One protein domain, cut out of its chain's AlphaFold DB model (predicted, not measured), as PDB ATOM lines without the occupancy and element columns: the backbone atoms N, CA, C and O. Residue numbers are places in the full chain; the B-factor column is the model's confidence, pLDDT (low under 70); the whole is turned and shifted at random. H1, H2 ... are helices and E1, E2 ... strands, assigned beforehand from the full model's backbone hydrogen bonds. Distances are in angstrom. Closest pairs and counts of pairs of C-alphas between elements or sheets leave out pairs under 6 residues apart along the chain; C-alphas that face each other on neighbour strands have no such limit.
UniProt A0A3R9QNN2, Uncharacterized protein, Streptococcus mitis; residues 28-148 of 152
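AT A GLANCE: This is residues 28 to 148 of the 152 residues of an uncharacterized protein of Streptococcus mitis (UniProt A0A3R9QNN2). The domain is a closed barrel of eight strands, each antiparallel to its two neighbours, with three short helices, H1, H2 and H3, packed on the outside of its wall. H1 runs along E1, H2 covers E5 on another side, and H3 crosses over E7. The printed part has 121 residues, with the named elements in the order E1 H1 E2 E3 E4 H2 H3 E5 E6 E7 E8; round the ring run E1 to E8 in number order and back to E1, and the class is mixed, helices and strands. It is compact, with a radius of gyration of the C-alphas of 13.8 A, and rounded, spanning 38 by 32 by 27 A.

IN THESE COORDINATES: E1, residues 28 to 35, begins with C-alpha 28 at (22.312, -28.185, 11.911), is 20.9 A long and bends by 51 degrees at residue 32. H1 is residues 41 to 48, E2 residues 54 to 57 and E3 residues 60 to 63. E4, residues 66 to 72, is 20.1 A long, and H2, residues 73 to 77, follows it directly. H3, residues 86 to 95, begins with C-alpha 86 at (2.943, -35.167, 28.007) and is 14.1 A long. E5 is residues 107 to 109; E6, residues 114 to 119, is 16.4 A long, and E7, residues 124 to 129, is 17.1 A. E8, residues 142 to 148, is 19.0 A long and ends with C-alpha 148 at (21.009, -23.005, 10.472).

HOW THE PARTS SIT: E1 and E2 are antiparallel, with N 29 and O 54 at 2.8 A. E2, E3 and E4 form a meander, each strand the antiparallel neighbour of the one before, with N 55 and O 62 at 2.9 A and N 61 and O 68 at 2.8 A. The pairing of E4 is staggered: residues 66 to 69 pair with E3 and 70 to 72 with E5, where N 108 and O 71 are 2.8 A apart. E5 to E8 form a second meander, with N 116 and O 107 at 2.7 A, N 117 and O 126 at 2.9 A and N 143 and O 127 at 2.8 A. E8 and E1 close the ring, with N 35 and O 142 at 2.8 A. H1 lies outside the barrel over E1, at a height over the sheet of 7.9 A; their closest C-alphas, those of Val 31 and Ile 48, are 6.2 A apart. H2 lies outside over E5, with the C-alphas of Tyr 73 and Tyr 107 closest at 5.5 A. H3 lies outside at a height over the sheet of 9.9 A and runs across the strands, at 64 degrees to E7 on the local plane. In H1, H2 and H3 every O i to N i+4 pair is within hydrogen-bond range.

THE WHOLE: The C-alphas farthest apart, those of Glu 42 and Asn 78, are 39.7 A apart. The printed part has no cut. The links H3 to E5 and E7 to E8 are long. The mean pLDDT of the printed part is 84.7; residues 78 to 81, 101, 103 to 104 and 110 to 112 are under 70.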
ATOM      1  N   THR A  28      21.567 -28.845  10.844       94.50
ATOM      2  CA  THR A  28      22.312 -28.185  11.911       94.50
ATOM      3  C   THR A  28      21.427 -27.133  12.553       94.50
ATOM      4  O   THR A  28      20.764 -26.377  11.852       94.50
ATOM      5  N   TYR A  29      21.418 -27.083  13.875       94.81
ATOM      6  CA  TYR A  29      20.607 -26.170  14.660       94.81
ATOM      7  C   TYR A  29      21.490 -25.410  15.637       94.81
ATOM      8  O   TYR A  29      22.500 -25.930  16.117       94.81
ATOM      9  N   ARG A  30      21.091 -24.186  15.956       94.62
ATOM     10  CA  ARG A  30      21.737 -23.360  16.972       94.62
ATOM     11  C   ARG A  30      20.705 -22.972  18.015       94.62
ATOM     12  O   ARG A  30      19.572 -22.660  17.661       94.62
ATOM     13  N   VAL A  31      21.096 -22.985  19.286       93.88
ATOM     14  CA  VAL A  31      20.264 -22.419  20.354       93.88
ATOM     15  C   VAL A  31      20.154 -20.915  20.121       93.88
ATOM     16  O   VAL A  31      21.164 -20.250  19.900       93.88
ATOM     17  N   THR A  32      18.941 -20.379  20.140       92.94
ATOM     18  CA  THR A  32      18.693 -18.944  19.939       92.94
ATOM     19  C   THR A  32      18.092 -18.292  21.169       92.94
ATOM     20  O   THR A  32      18.320 -17.107  21.392       92.94
ATOM     21  N   LYS A  33      17.337 -19.048  21.974       90.62
ATOM     22  CA  LYS A  33      16.693 -18.548  23.191       90.62
ATOM     23  C   LYS A  33      16.655 -19.612  24.271       90.62
ATOM     24  O   LYS A  33      16.559 -20.805  23.986       90.62
ATOM     25  N   VAL A  34      16.654 -19.154  25.516       89.25
ATOM     26  CA  VAL A  34      16.357 -19.975  26.686       89.25
ATOM     27  C   VAL A  34      15.233 -19.307  27.470       89.25
ATOM     28  O   VAL A  34      15.168 -18.087  27.596       89.25
ATOM     29  N   TYR A  35      14.312 -20.123  27.958       87.06
ATOM     30  CA  TYR A  35      13.124 -19.715  28.684       87.06
ATOM     31  C   TYR A  35      13.152 -20.322  30.081       87.06
ATOM     32  O   TYR A  35      13.441 -21.502  30.222       87.06
ATOM     33  N   GLY A  36      12.745 -19.570  31.110       80.00
ATOM     34  CA  GLY A  36      12.544 -20.127  32.460       80.00
ATOM     35  C   GLY A  36      13.804 -20.238  33.310       80.00
ATOM     36  O   GLY A  36      13.748 -20.827  34.385       80.00
ATOM     37  N   THR A  37      14.905 -19.672  32.839       79.19
ATOM     38  CA  THR A  37      16.106 -19.378  33.618       79.19
ATOM     39  C   THR A  37      15.846 -18.201  34.557       79.19
ATOM     40  O   THR A  37      14.954 -17.378  34.339       79.19
ATOM     41  N   LYS A  38      16.618 -18.132  35.645       75.69
ATOM     42  CA  LYS A  38      16.621 -16.980  36.568       75.69
ATOM     43  C   LYS A  38      17.706 -15.950  36.233       75.69
ATOM     44  O   LYS A  38      17.848 -14.980  36.973       75.69
ATOM     45  N   GLY A  39      18.475 -16.203  35.175       73.31
ATOM     46  CA  GLY A  39      19.518 -15.318  34.677       73.31
ATOM     47  C   GLY A  39      18.944 -14.073  34.009       73.31
ATOM     48  O   GLY A  39      17.744 -13.970  33.740       73.31
ATOM     49  N   SER A  40      19.820 -13.104  33.763       80.25
ATOM     50  CA  SER A  40      19.481 -11.965  32.910       80.25
ATOM     51  C   SER A  40      19.506 -12.377  31.435       80.25
ATOM     52  O   SER A  40      20.241 -13.284  31.050       80.25
ATOM     53  N   VAL A  41      18.760 -11.659  30.591       82.69
ATOM     54  CA  VAL A  41      18.747 -11.896  29.136       82.69
ATOM     55  C   VAL A  41      20.155 -11.800  28.535       82.69
ATOM     56  O   VAL A  41      20.504 -12.581  27.655       82.69
ATOM     57  N   GLU A  42      20.983 -10.871  29.018       84.81
ATOM     58  CA  GLU A  42      22.360 -10.693  28.541       84.81
ATOM     59  C   GLU A  42      23.266 -11.871  28.916       84.81
ATOM     60  O   GLU A  42      24.065 -12.334  28.099       84.81
ATOM     61  N   GLU A  43      23.142 -12.373  30.145       85.00
ATOM     62  CA  GLU A  43      23.900 -13.534  30.612       85.00
ATOM     63  C   GLU A  43      23.491 -14.801  29.855       85.00
ATOM     64  O   GLU A  43      24.355 -15.548  29.387       85.00
ATOM     65  N   ASP A  44      22.187 -14.997  29.660       85.38
ATOM     66  CA  ASP A  44      21.654 -16.103  28.873       85.38
ATOM     67  C   ASP A  44      22.146 -16.025  27.425       85.38
ATOM     68  O   ASP A  44      22.646 -17.020  26.902       85.38
ATOM     69  N   GLN A  45      22.122 -14.845  26.794       85.94
ATOM     70  CA  GLN A  45      22.626 -14.673  25.429       85.94
ATOM     71  C   GLN A  45      24.125 -14.980  25.327       85.94
ATOM     72  O   GLN A  45      24.554 -15.697  24.422       85.94
ATOM     73  N   LYS A  46      24.929 -14.513  26.288       87.38
ATOM     74  CA  LYS A  46      26.368 -14.803  26.338       87.38
ATOM     75  C   LYS A  46      26.648 -16.300  26.484       87.38
ATOM     76  O   LYS A  46      27.630 -16.795  25.929       87.38
ATOM     77  N   ASN A  47      25.818 -17.015  27.240       86.88
ATOM     78  CA  ASN A  47      25.914 -18.465  27.377       86.88
ATOM     79  C   ASN A  47      25.497 -19.171  26.082       86.88
ATOM     80  O   ASN A  47      26.227 -20.045  25.620       86.88
ATOM     81  N   ILE A  48      24.395 -18.745  25.460       88.88
ATOM     82  CA  ILE A  48      23.915 -19.252  24.167       88.88
ATOM     83  C   ILE A  48      24.983 -19.101  23.079       88.88
ATOM     84  O   ILE A  48      25.243 -20.047  22.339       88.88
ATOM     85  N   ASP A  49      25.650 -17.949  23.001       87.75
ATOM     86  CA  ASP A  49      26.668 -17.675  21.980       87.75
ATOM     87  C   ASP A  49      27.910 -18.569  22.088       87.75
ATOM     88  O   ASP A  49      28.666 -18.700  21.126       87.75
ATOM     89  N   ARG A  50      28.115 -19.208  23.244       88.06
ATOM     90  CA  ARG A  50      29.204 -20.163  23.487       88.06
ATOM     91  C   ARG A  50      28.806 -21.608  23.207       88.06
ATOM     92  O   ARG A  50      29.679 -22.477  23.211       88.06
ATOM     93  N   LEU A  51      27.517 -21.891  23.015       88.50
ATOM     94  CA  LEU A  51      27.055 -23.248  22.754       88.50
ATOM     95  C   LEU A  51      27.431 -23.673  21.329       88.50
ATOM     96  O   LEU A  51      27.283 -22.891  20.387       88.50
ATOM     97  N   PRO A  52      27.902 -24.918  21.146       89.19
ATOM     98  CA  PRO A  52      28.172 -25.439  19.818       89.19
ATOM     99  C   PRO A  52      26.869 -25.608  19.034       89.19
ATOM    100  O   PRO A  52      25.791 -25.810  19.598       89.19
ATOM    101  N   ASN A  53      26.991 -25.606  17.710       91.12
ATOM    102  CA  ASN A  53      25.903 -26.048  16.853       91.12
ATOM    103  C   ASN A  53      25.589 -27.528  17.117       91.12
ATOM    104  O   ASN A  53      26.481 -28.347  17.349       91.12
ATOM    105  N   ILE A  54      24.309 -27.863  17.032       91.75
ATOM    106  CA  ILE A  54      23.762 -29.183  17.314       91.75
ATOM    107  C   ILE A  54      23.319 -29.788  15.988       91.75
ATOM    108  O   ILE A  54      22.471 -29.228  15.293       91.75
ATOM    109  N   LYS A  55      23.889 -30.931  15.608       92.88
ATOM    110  CA  LYS A  55      23.528 -31.612  14.363       92.88
ATOM    111  C   LYS A  55      22.504 -32.697  14.656       92.88
ATOM    112  O   LYS A  55      22.804 -33.664  15.343       92.88
ATOM    113  N   PHE A  56      21.313 -32.555  14.093       91.38
ATOM    114  CA  PHE A  56      20.289 -33.588  14.103       91.38
ATOM    115  C   PHE A  56      20.434 -34.456  12.855       91.38
ATOM    116  O   PHE A  56      20.443 -33.972  11.717       91.38
ATOM    117  N   LEU A  57      20.546 -35.753  13.090       86.06
ATOM    118  CA  LEU A  57      20.284 -36.814  12.136       86.06
ATOM    119  C   LEU A  57      18.933 -37.427  12.521       86.06
ATOM    120  O   LEU A  57      18.537 -37.376  13.681       86.06
ATOM    121  N   SER A  58      18.217 -37.993  11.554       85.00
ATOM    122  CA  SER A  58      16.818 -38.406  11.721       85.00
ATOM    123  C   SER A  58      16.533 -39.270  12.959       85.00
ATOM    124  O   SER A  58      15.403 -39.265  13.433       85.00
ATOM    125  N   ASP A  59      17.521 -39.984  13.491       81.62
ATOM    126  CA  ASP A  59      17.443 -40.870  14.657       81.62
ATOM    127  C   ASP A  59      18.359 -40.472  15.838       81.62
ATOM    128  O   ASP A  59      18.279 -41.078  16.909       81.62
ATOM    129  N   ARG A  60      19.252 -39.489  15.666       85.75
ATOM    130  CA  ARG A  60      20.300 -39.161  16.647       85.75
ATOM    131  C   ARG A  60      20.762 -37.709  16.576       85.75
ATOM    132  O   ARG A  60      20.664 -37.047  15.548       85.75
ATOM    133  N   ILE A  61      21.358 -37.231  17.653       89.56
ATOM    134  CA  ILE A  61      21.918 -35.890  17.787       89.56
ATOM    135  C   ILE A  61      23.433 -36.004  17.940       89.56
ATOM    136  O   ILE A  61      23.927 -36.875  18.652       89.56
ATOM    137  N   ILE A  62      24.171 -35.115  17.281       87.25
ATOM    138  CA  ILE A  62      25.618 -34.970  17.417       87.25
ATOM    139  C   ILE A  62      25.913 -33.583  17.989       87.25
ATOM    140  O   ILE A  62      25.534 -32.565  17.400       87.25
ATOM    141  N   VAL A  63      26.600 -33.547  19.133       84.94
ATOM    142  CA  VAL A  63      27.045 -32.318  19.808       84.94
ATOM    143  C   VAL A  63      28.514 -32.467  20.180       84.94
ATOM    144  O   VAL A  63      28.849 -33.178  21.127       84.94
ATOM    145  N   GLY A  64      29.395 -31.797  19.434       82.31
ATOM    146  CA  GLY A  64      30.837 -32.007  19.565       82.31
ATOM    147  C   GLY A  64      31.213 -33.450  19.218       82.31
ATOM    148  O   GLY A  64      30.930 -33.914  18.117       82.31
ATOM    149  N   ASP A  65      31.823 -34.150  20.169       81.31
ATOM    150  CA  ASP A  65      32.215 -35.561  20.102       81.31
ATOM    151  C   ASP A  65      31.123 -36.532  20.593       81.31
ATOM    152  O   ASP A  65      31.286 -37.748  20.502       81.31
ATOM    153  N   LYS A  66      29.996 -36.019  21.103       83.50
ATOM    154  CA  LYS A  66      28.930 -36.833  21.699       83.50
ATOM    155  C   LYS A  66      27.845 -37.173  20.688       83.50
ATOM    156  O   LYS A  66      27.347 -36.291  19.985       83.50
ATOM    157  N   VAL A  67      27.432 -38.439  20.694       85.56
ATOM    158  CA  VAL A  67      26.279 -38.955  19.949       85.56
ATOM    159  C   VAL A  67      25.185 -39.319  20.945       85.56
ATOM    160  O   VAL A  67      25.449 -40.017  21.916       85.56
ATOM    161  N   ILE A  68      23.972 -38.833  20.706       85.75
ATOM    162  CA  ILE A  68      22.799 -39.037  21.559       85.75
ATOM    163  C   ILE A  68      21.697 -39.656  20.707       85.75
ATOM    164  O   ILE A  68      21.377 -39.130  19.644       85.75
ATOM    165  N   TYR A  69      21.094 -40.746  21.167       86.19
ATOM    166  CA  TYR A  69      20.013 -41.418  20.451       86.19
ATOM    167  C   TYR A  69      18.637 -40.982  20.948       86.19
ATOM    168  O   TYR A  69      18.456 -40.702  22.134       86.19
ATOM    169  N   LEU A  70      17.668 -40.929  20.029       86.50
ATOM    170  CA  LEU A  70      16.307 -40.490  20.324       86.50
ATOM    171  C   LEU A  70      15.298 -41.639  20.244       86.50
ATOM    172  O   LEU A  70      15.318 -42.458  19.324       86.50
ATOM    173  N   THR A  71      14.355 -41.624  21.181       86.31
ATOM    174  CA  THR A  71      13.171 -42.493  21.213       86.31
ATOM    175  C   THR A  71      11.885 -41.662  21.251       86.31
ATOM    176  O   THR A  71      11.926 -40.450  21.476       86.31
ATOM    177  N   SER A  72      10.723 -42.290  21.052       86.06
ATOM    178  CA  SER A  72       9.439 -41.690  21.426       86.06
ATOM    179  C   SER A  72       9.311 -41.594  22.946       86.06
ATOM    180  O   SER A  72       9.851 -42.418  23.693       86.06
ATOM    181  N   TYR A  73       8.549 -40.601  23.398       86.31
ATOM    182  CA  TYR A  73       8.171 -40.455  24.800       86.31
ATOM    183  C   TYR A  73       7.516 -41.732  25.358       86.31
ATOM    184  O   TYR A  73       7.900 -42.202  26.425       86.31
ATOM    185  N   GLU A  74       6.569 -42.324  24.626       82.25
ATOM    186  CA  GLU A  74       5.810 -43.506  25.049       82.25
ATOM    187  C   GLU A  74       6.705 -44.707  25.330       82.25
ATOM    188  O   GLU A  74       6.512 -45.407  26.322       82.25
ATOM    189  N   SER A  75       7.696 -44.937  24.470       78.44
ATOM    190  CA  SER A  75       8.651 -46.023  24.662       78.44
ATOM    191  C   SER A  75       9.554 -45.785  25.873       78.44
ATOM    192  O   SER A  75       9.957 -46.752  26.504       78.44
ATOM    193  N   PHE A  76       9.834 -44.528  26.234       79.12
ATOM    194  CA  PHE A  76      10.702 -44.190  27.364       79.12
ATOM    195  C   PHE A  76       9.995 -44.256  28.726       79.12
ATOM    196  O   PHE A  76      10.548 -44.762  29.703       79.12
ATOM    197  N   THR A  77       8.766 -43.743  28.826       70.38
ATOM    198  CA  THR A  77       8.078 -43.616  30.124       70.38
ATOM    199  C   THR A  77       7.564 -44.926  30.699       70.38
ATOM    200  O   THR A  77       7.230 -44.981  31.879       70.38
ATOM    201  N   ASN A  78       7.527 -45.991  29.901       67.38
ATOM    202  CA  ASN A  78       7.228 -47.328  30.409       67.38
ATOM    203  C   ASN A  78       8.345 -47.864  31.324       67.38
ATOM    204  O   ASN A  78       8.081 -48.716  32.170       67.38
ATOM    205  N   THR A  79       9.558 -47.319  31.209       65.25
ATOM    206  CA  THR A  79      10.758 -47.833  31.882       65.25
ATOM    207  C   THR A  79      11.197 -46.977  33.080       65.25
ATOM    208  O   THR A  79      11.897 -47.465  33.968       65.25
ATOM    209  N   VAL A  80      10.801 -45.697  33.145       68.25
ATOM    210  CA  VAL A  80      11.339 -44.714  34.109       68.25
ATOM    211  C   VAL A  80      10.220 -43.949  34.832       68.25
ATOM    212  O   VAL A  80       9.302 -43.426  34.206       68.25
ATOM    213  N   LYS A  81      10.311 -43.858  36.169       69.62
ATOM    214  CA  LYS A  81       9.356 -43.146  37.043       69.62
ATOM    215  C   LYS A  81       9.752 -41.675  37.263       69.62
ATOM    216  O   LYS A  81      10.885 -41.289  36.999       69.62
ATOM    217  N   ASP A  82       8.809 -40.872  37.763       77.75
ATOM    218  CA  ASP A  82       8.991 -39.458  38.158       77.75
ATOM    219  C   ASP A  82       9.365 -38.488  37.019       77.75
ATOM    220  O   ASP A  82      10.059 -37.479  37.195       77.75
ATOM    221  N   LEU A  83       8.856 -38.783  35.825       85.94
ATOM    222  CA  LEU A  83       8.989 -37.948  34.636       85.94
ATOM    223  C   LEU A  83       7.780 -37.025  34.459       85.94
ATOM    224  O   LEU A  83       6.674 -37.336  34.903       85.94
ATOM    225  N   LYS A  84       7.987 -35.886  33.793       89.12
ATOM    226  CA  LYS A  84       6.894 -35.001  33.381       89.12
ATOM    227  C   LYS A  84       5.986 -35.728  32.402       89.12
ATOM    228  O   LYS A  84       6.482 -36.322  31.448       89.12
ATOM    229  N   THR A  85       4.674 -35.615  32.599       88.69
ATOM    230  CA  THR A  85       3.691 -36.148  31.651       88.69
ATOM    231  C   THR A  85       3.692 -35.351  30.344       88.69
ATOM    232  O   THR A  85       4.148 -34.202  30.305       88.69
ATOM    233  N   LYS A  86       3.127 -35.912  29.265       88.38
ATOM    234  CA  LYS A  86       2.943 -35.167  28.007       88.38
ATOM    235  C   LYS A  86       2.149 -33.884  28.223       88.38
ATOM    236  O   LYS A  86       2.521 -32.843  27.693       88.38
ATOM    237  N   GLU A  87       1.100 -33.938  29.035       88.56
ATOM    238  CA  GLU A  87       0.250 -32.792  29.360       88.56
ATOM    239  C   GLU A  87       1.048 -31.704  30.080       88.56
ATOM    240  O   GLU A  87       0.893 -30.524  29.779       88.56
ATOM    241  N   GLN A  88       1.957 -32.087  30.981       90.81
ATOM    242  CA  GLN A  88       2.849 -31.138  31.649       90.81
ATOM    243  C   GLN A  88       3.838 -30.501  30.669       90.81
ATOM    244  O   GLN A  88       4.056 -29.292  30.729       90.81
ATOM    245  N   ILE A  89       4.408 -31.280  29.746       91.00
ATOM    246  CA  ILE A  89       5.296 -30.762  28.694       91.00
ATOM    247  C   ILE A  89       4.542 -29.778  27.789       91.00
ATOM    248  O   ILE A  89       5.044 -28.691  27.500       91.00
ATOM    249  N   ILE A  90       3.316 -30.117  27.383       89.50
ATOM    250  CA  ILE A  90       2.453 -29.249  26.573       89.50
ATOM    251  C   ILE A  90       2.145 -27.955  27.326       89.50
ATOM    252  O   ILE A  90       2.354 -26.879  26.775       89.50
ATOM    253  N   ALA A  91       1.735 -28.039  28.592       90.31
ATOM    254  CA  ALA A  91       1.443 -26.867  29.411       90.31
ATOM    255  C   ALA A  91       2.671 -25.952  29.574       90.31
ATOM    256  O   ALA A  91       2.542 -24.727  29.519       90.31
ATOM    257  N   ILE A  92       3.874 -26.527  29.716       90.50
ATOM    258  CA  ILE A  92       5.126 -25.756  29.712       90.50
ATOM    259  C   ILE A  92       5.253 -24.989  28.396       90.50
ATOM    260  O   ILE A  92       5.477 -23.783  28.437       90.50
ATOM    261  N   MET A  93       5.068 -25.639  27.250       89.25
ATOM    262  CA  MET A  93       5.191 -24.992  25.940       89.25
ATOM    263  C   MET A  93       4.120 -23.922  25.692       89.25
ATOM    264  O   MET A  93       4.444 -22.813  25.256       89.25
ATOM    265  N   GLU A  94       2.867 -24.194  26.052       89.38
ATOM    266  CA  GLU A  94       1.759 -23.243  25.927       89.38
ATOM    267  C   GLU A  94       1.960 -22.011  26.811       89.38
ATOM    268  O   GLU A  94       1.732 -20.889  26.356       89.38
ATOM    269  N   SER A  95       2.492 -22.186  28.027       86.38
ATOM    270  CA  SER A  95       2.847 -21.063  28.910       86.38
ATOM    271  C   SER A  95       3.907 -20.130  28.307       86.38
ATOM    272  O   SER A  95       4.050 -18.991  28.750       86.38
ATOM    273  N   ARG A  96       4.645 -20.588  27.286       83.62
ATOM    274  CA  ARG A  96       5.632 -19.791  26.537       83.62
ATOM    275  C   ARG A  96       5.093 -19.242  25.217       83.62
ATOM    276  O   ARG A  96       5.863 -18.697  24.434       83.62
ATOM    277  N   GLY A  97       3.790 -19.368  24.969       83.62
ATOM    278  CA  GLY A  97       3.143 -18.884  23.748       83.62
ATOM    279  C   GLY A  97       3.260 -19.835  22.556       83.62
ATOM    280  O   GLY A  97       2.889 -19.459  21.445       83.62
ATOM    281  N   TYR A  98       3.736 -21.066  22.764       82.69
ATOM    282  CA  TYR A  98       3.863 -22.063  21.706       82.69
ATOM    283  C   TYR A  98       2.740 -23.092  21.782       82.69
ATOM    284  O   TYR A  98       2.655 -23.885  22.716       82.69
ATOM    285  N   LYS A  99       1.889 -23.116  20.752       81.75
ATOM    286  CA  LYS A  99       0.827 -24.117  20.622       81.75
ATOM    287  C   LYS A  99       1.350 -25.362  19.912       81.75
ATOM    288  O   LYS A  99       1.583 -25.335  18.700       81.75
ATOM    289  N   ILE A 100       1.490 -26.461  20.647       77.88
ATOM    290  CA  ILE A 100       1.841 -27.758  20.063       77.88
ATOM    291  C   ILE A 100       0.612 -28.316  19.342       77.88
ATOM    292  O   ILE A 100      -0.415 -28.579  19.957       77.88
ATOM    293  N   LYS A 101       0.706 -28.470  18.018       67.56
ATOM    294  CA  LYS A 101      -0.371 -29.045  17.191       67.56
ATOM    295  C   LYS A 101      -0.284 -30.565  17.052       67.56
ATOM    296  O   LYS A 101      -1.279 -31.188  16.713       67.56
ATOM    297  N   ASP A 102       0.901 -31.128  17.271       70.69
ATOM    298  CA  ASP A 102       1.206 -32.538  17.049       70.69
ATOM    299  C   ASP A 102       1.960 -33.085  18.265       70.69
ATOM    300  O   ASP A 102       3.162 -32.872  18.430       70.69
ATOM    301  N   THR A 103       1.213 -33.717  19.165       66.25
ATOM    302  CA  THR A 103       1.702 -34.252  20.444       66.25
ATOM    303  C   THR A 103       2.370 -35.624  20.296       66.25
ATOM    304  O   THR A 103       2.968 -36.128  21.254       66.25
ATOM    305  N   GLU A 104       2.320 -36.222  19.100       66.00
ATOM    306  CA  GLU A 104       3.012 -37.475  18.776       66.00
ATOM    307  C   GLU A 104       4.511 -37.250  18.525       66.00
ATOM    308  O   GLU A 104       5.304 -38.188  18.561       66.00
ATOM    309  N   LYS A 105       4.938 -35.997  18.334       81.25
ATOM    310  CA  LYS A 105       6.333 -35.628  18.047       81.25
ATOM    311  C   LYS A 105       7.119 -35.185  19.283       81.25
ATOM    312  O   LYS A 105       7.930 -34.270  19.201       81.25
ATOM    313  N   ILE A 106       6.884 -35.809  20.435       89.12
ATOM    314  CA  ILE A 106       7.735 -35.612  21.616       89.12
ATOM    315  C   ILE A 106       8.766 -36.740  21.642       89.12
ATOM    316  O   ILE A 106       8.428 -37.897  21.904       89.12
ATOM    317  N   TYR A 107      10.016 -36.394  21.352       89.75
ATOM    318  CA  TYR A 107      11.146 -37.320  21.380       89.75
ATOM    319  C   TYR A 107      11.940 -37.160  22.665       89.75
ATOM    320  O   TYR A 107      11.927 -36.091  23.270       89.75
ATOM    321  N   VAL A 108      12.631 -38.210  23.086       87.56
ATOM    322  CA  VAL A 108      13.368 -38.230  24.349       87.56
ATOM    323  C   VAL A 108      14.793 -38.718  24.125       87.56
ATOM    324  O   VAL A 108      15.014 -39.688  23.400       87.56
ATOM    325  N   ASP A 109      15.741 -38.025  24.752       83.88
ATOM    326  CA  ASP A 109      17.126 -38.465  24.933       83.88
ATOM    327  C   ASP A 109      17.193 -39.457  26.098       83.88
ATOM    328  O   ASP A 109      16.837 -39.122  27.236       83.88
ATOM    329  N   LEU A 110      17.660 -40.667  25.779       68.31
ATOM    330  CA  LEU A 110      17.763 -41.804  26.691       68.31
ATOM    331  C   LEU A 110      18.710 -41.554  27.874       68.31
ATOM    332  O   LEU A 110      18.436 -42.023  28.978       68.31
ATOM    333  N   ASP A 111      19.788 -40.800  27.666       67.38
ATOM    334  CA  ASP A 111      20.859 -40.617  28.647       67.38
ATOM    335  C   ASP A 111      20.611 -39.407  29.551       67.38
ATOM    336  O   ASP A 111      20.919 -39.427  30.747       67.38
ATOM    337  N   ARG A 112      20.072 -38.317  28.993       64.94
ATOM    338  CA  ARG A 112      19.967 -37.034  29.715       64.94
ATOM    339  C   ARG A 112      18.584 -36.716  30.240       64.94
ATOM    340  O   ARG A 112      18.432 -35.704  30.927       64.94
ATOM    341  N   VAL A 113      17.591 -37.564  29.962       77.44
ATOM    342  CA  VAL A 113      16.203 -37.358  30.401       77.44
ATOM    343  C   VAL A 113      15.741 -35.964  29.949       77.44
ATOM    344  O   VAL A 113      15.297 -35.129  30.741       77.44
ATOM    345  N   GLN A 114      15.931 -35.684  28.660       87.94
ATOM    346  CA  GLN A 114      15.517 -34.451  27.991       87.94
ATOM    347  C   GLN A 114      14.477 -34.777  26.927       87.94
ATOM    348  O   GLN A 114      14.586 -35.801  26.257       87.94
ATOM    349  N   PHE A 115      13.488 -33.905  26.759       91.06
ATOM    350  CA  PHE A 115      12.516 -34.008  25.679       91.06
ATOM    351  C   PHE A 115      12.852 -33.035  24.548       91.06
ATOM    352  O   PHE A 115      13.411 -31.963  24.780       91.06
ATOM    353  N   TYR A 116      12.455 -33.405  23.335       92.12
ATOM    354  CA  TYR A 116      12.669 -32.677  22.093       92.12
ATOM    355  C   TYR A 116      11.349 -32.592  21.336       92.12
ATOM    356  O   TYR A 116      10.680 -33.607  21.140       92.12
ATOM    357  N   ILE A 117      10.981 -31.392  20.887       92.06
ATOM    358  CA  ILE A 117       9.727 -31.155  20.162       92.06
ATOM    359  C   ILE A 117      10.035 -30.354  18.900       92.06
ATOM    360  O   ILE A 117      10.344 -29.162  19.005       92.06
ATOM    361  N   PRO A 118       9.964 -30.955  17.701       90.06
ATOM    362  CA  PRO A 118      10.029 -30.188  16.476       90.06
ATOM    363  C   PRO A 118       8.734 -29.407  16.284       90.06
ATOM    364  O   PRO A 118       7.628 -29.932  16.423       90.06
ATOM    365  N   VAL A 119       8.873 -28.159  15.867       87.12
ATOM    366  CA  VAL A 119       7.751 -27.330  15.431       87.12
ATOM    367  C   VAL A 119       8.071 -26.705  14.079       87.12
ATOM    368  O   VAL A 119       9.172 -26.866  13.550       87.12
ATOM    369  N   GLU A 120       7.093 -26.018  13.488       86.31
ATOM    370  CA  GLU A 120       7.276 -25.309  12.212       86.31
ATOM    371  C   GLU A 120       7.895 -26.200  11.118       86.31
ATOM    372  O   GLU A 120       8.822 -25.807  10.415       86.31
ATOM    373  N   ASN A 121       7.409 -27.441  10.999       84.88
ATOM    374  CA  ASN A 121       7.935 -28.451  10.070       84.88
ATOM    375  C   ASN A 121       9.444 -28.719  10.238       84.88
ATOM    376  O   ASN A 121      10.157 -28.941   9.261       84.88
ATOM    377  N   GLY A 122       9.931 -28.688  11.479       85.19
ATOM    378  CA  GLY A 122      11.329 -28.941  11.809       85.19
ATOM    379  C   GLY A 122      12.243 -27.737  11.592       85.19
ATOM    380  O   GLY A 122      13.455 -27.891  11.694       85.19
ATOM    381  N   LYS A 123      11.720 -26.537  11.314       89.25
ATOM    382  CA  LYS A 123      12.544 -25.314  11.313       89.25
ATOM    383  C   LYS A 123      13.035 -24.949  12.711       89.25
ATOM    384  O   LYS A 123      14.131 -24.409  12.842       89.25
ATOM    385  N   LYS A 124      12.248 -25.289  13.734       91.38
ATOM    386  CA  LYS A 124      12.608 -25.106  15.139       91.38
ATOM    387  C   LYS A 124      12.476 -26.401  15.919       91.38
ATOM    388  O   LYS A 124      11.631 -27.242  15.602       91.38
ATOM    389  N   VAL A 125      13.292 -26.533  16.956       92.69
ATOM    390  CA  VAL A 125      13.218 -27.625  17.928       92.69
ATOM    391  C   VAL A 125      13.271 -27.026  19.324       92.69
ATOM    392  O   VAL A 125      14.138 -26.208  19.614       92.69
ATOM    393  N   PHE A 126      12.355 -27.438  20.192       93.12
ATOM    394  CA  PHE A 126      12.421 -27.114  21.612       93.12
ATOM    395  C   PHE A 126      13.031 -28.263  22.390       93.12
ATOM    396  O   PHE A 126      12.658 -29.412  22.158       93.12
ATOM    397  N   ILE A 127      13.930 -27.939  23.315       92.50
ATOM    398  CA  ILE A 127      14.560 -28.894  24.228       92.50
ATOM    399  C   ILE A 127      14.202 -28.508  25.655       92.50
ATOM    400  O   ILE A 127      14.373 -27.352  26.035       92.50
ATOM    401  N   GLY A 128      13.758 -29.460  26.464       91.00
ATOM    402  CA  GLY A 128      13.538 -29.240  27.891       91.00
ATOM    403  C   GLY A 128      13.872 -30.466  28.725       91.00
ATOM    404  O   GLY A 128      14.147 -31.547  28.201       91.00
ATOM    405  N   PHE A 129      13.866 -30.303  30.044       88.25
ATOM    406  CA  PHE A 129      14.119 -31.404  30.966       88.25
ATOM    407  C   PHE A 129      12.855 -32.230  31.196       88.25
ATOM    408  O   PHE A 129      11.776 -31.696  31.458       88.25
ATOM    409  N   LEU A 130      13.001 -33.551  31.120       87.38
ATOM    410  CA  LEU A 130      11.913 -34.501  31.323       87.38
ATOM    411  C   LEU A 130      11.741 -34.874  32.803       87.38
ATOM    412  O   LEU A 130      10.654 -35.283  33.199       87.38
ATOM    413  N   LYS A 131      12.763 -34.691  33.649       85.12
ATOM    414  CA  LYS A 131      12.625 -34.886  35.103       85.12
ATOM    415  C   LYS A 131      11.648 -33.876  35.689       85.12
ATOM    416  O   LYS A 131      11.667 -32.703  35.318       85.12
ATOM    417  N   ASN A 132      10.823 -34.316  36.634       81.38
ATOM    418  CA  ASN A 132       9.942 -33.424  37.373       81.38
ATOM    419  C   ASN A 132      10.527 -33.053  38.745       81.38
ATOM    420  O   ASN A 132      10.016 -33.450  39.786       81.38
ATOM    421  N   ASP A 133      11.606 -32.274  38.738       81.81
ATOM    422  CA  ASP A 133      12.285 -31.812  39.949       81.81
ATOM    423  C   ASP A 133      11.813 -30.409  40.344       81.81
ATOM    424  O   ASP A 133      12.423 -29.403  39.996       81.81
ATOM    425  N   THR A 134      10.711 -30.311  41.082       76.75
ATOM    426  CA  THR A 134      10.147 -29.011  41.490       76.75
ATOM    427  C   THR A 134      11.060 -28.193  42.408       76.75
ATOM    428  O   THR A 134      10.836 -26.991  42.560       76.75
ATOM    429  N   SER A 135      12.096 -28.808  42.989       78.31
ATOM    430  CA  SER A 135      13.102 -28.109  43.792       78.31
ATOM    431  C   SER A 135      14.134 -27.382  42.924       78.31
ATOM    432  O   SER A 135      14.687 -26.354  43.336       78.31
ATOM    433  N   ASN A 136      14.350 -27.858  41.693       78.38
ATOM    434  CA  ASN A 136      15.246 -27.228  40.739       78.38
ATOM    435  C   ASN A 136      14.591 -25.998  40.095       78.38
ATOM    436  O   ASN A 136      13.507 -26.032  39.514       78.38
ATOM    437  N   LYS A 137      15.307 -24.877  40.161       73.75
ATOM    438  CA  LYS A 137      14.888 -23.586  39.607       73.75
ATOM    439  C   LYS A 137      14.748 -23.603  38.080       73.75
ATOM    440  O   LYS A 137      14.008 -22.781  37.553       73.75
ATOM    441  N   GLU A 138      15.417 -24.531  37.408       76.00
ATOM    442  CA  GLU A 138      15.434 -24.706  35.951       76.00
ATOM    443  C   GLU A 138      14.559 -25.883  35.489       76.00
ATOM    444  O   GLU A 138      14.560 -26.242  34.316       76.00
ATOM    445  N   ASN A 139      13.768 -26.480  36.386       80.50
ATOM    446  CA  ASN A 139      12.945 -27.665  36.106       80.50
ATOM    447  C   ASN A 139      12.005 -27.524  34.899       80.50
ATOM    448  O   ASN A 139      11.667 -28.506  34.248       80.50
ATOM    449  N   ASN A 140      11.563 -26.299  34.613       86.44
ATOM    450  CA  ASN A 140      10.684 -25.984  33.486       86.44
ATOM    451  C   ASN A 140      11.382 -25.073  32.465       86.44
ATOM    452  O   ASN A 140      10.713 -24.328  31.738       86.44
ATOM    453  N   ALA A 141      12.718 -25.076  32.465       88.25
ATOM    454  CA  ALA A 141      13.499 -24.368  31.476       88.25
ATOM    455  C   ALA A 141      13.402 -25.074  30.120       88.25
ATOM    456  O   ALA A 141      13.376 -26.306  30.041       88.25
ATOM    457  N   VAL A 142      13.329 -24.274  29.060       91.38
ATOM    458  CA  VAL A 142      13.242 -24.754  27.679       91.38
ATOM    459  C   VAL A 142      14.202 -23.949  26.819       91.38
ATOM    460  O   VAL A 142      14.238 -22.725  26.910       91.38
ATOM    461  N   MET A 143      14.960 -24.631  25.970       92.50
ATOM    462  CA  MET A 143      15.809 -24.023  24.952       92.50
ATOM    463  C   MET A 143      15.106 -24.087  23.599       92.50
ATOM    464  O   MET A 143      14.567 -25.126  23.223       92.50
ATOM    465  N   GLU A 144      15.130 -22.983  22.863       93.69
ATOM    466  CA  GLU A 144      14.689 -22.907  21.474       93.69
ATOM    467  C   GLU A 144      15.892 -23.006  20.553       93.69
ATOM    468  O   GLU A 144      16.877 -22.279  20.710       93.69
ATOM    469  N   LEU A 145      15.800 -23.914  19.591       94.75
ATOM    470  CA  LEU A 145      16.798 -24.118  18.562       94.75
ATOM    471  C   LEU A 145      16.203 -23.755  17.210       94.75
ATOM    472  O   LEU A 145      15.116 -24.221  16.869       94.75
ATOM    473  N   GLU A 146      16.952 -23.006  16.412       94.75
ATOM    474  CA  GLU A 146      16.598 -22.690  15.030       94.75
ATOM    475  C   GLU A 146      17.564 -23.372  14.063       94.75
ATOM    476  O   GLU A 146      18.770 -23.477  14.318       94.75
ATOM    477  N   LYS A 147      17.020 -23.871  12.950       94.50
ATOM    478  CA  LYS A 147      17.803 -24.515  11.899       94.50
ATOM    479  C   LYS A 147      18.712 -23.490  11.226       94.50
ATOM    480  O   LYS A 147      18.253 -22.459  10.743       94.50
ATOM    481  N   VAL A 148      20.000 -23.800  11.167       92.00
ATOM    482  CA  VAL A 148      21.009 -23.005  10.472       92.00
ATOM    483  C   VAL A 148      21.055 -23.460   9.019       92.00
ATOM    484  O   VAL A 148      21.355 -24.621   8.732       92.00
TER     485      VAL A 148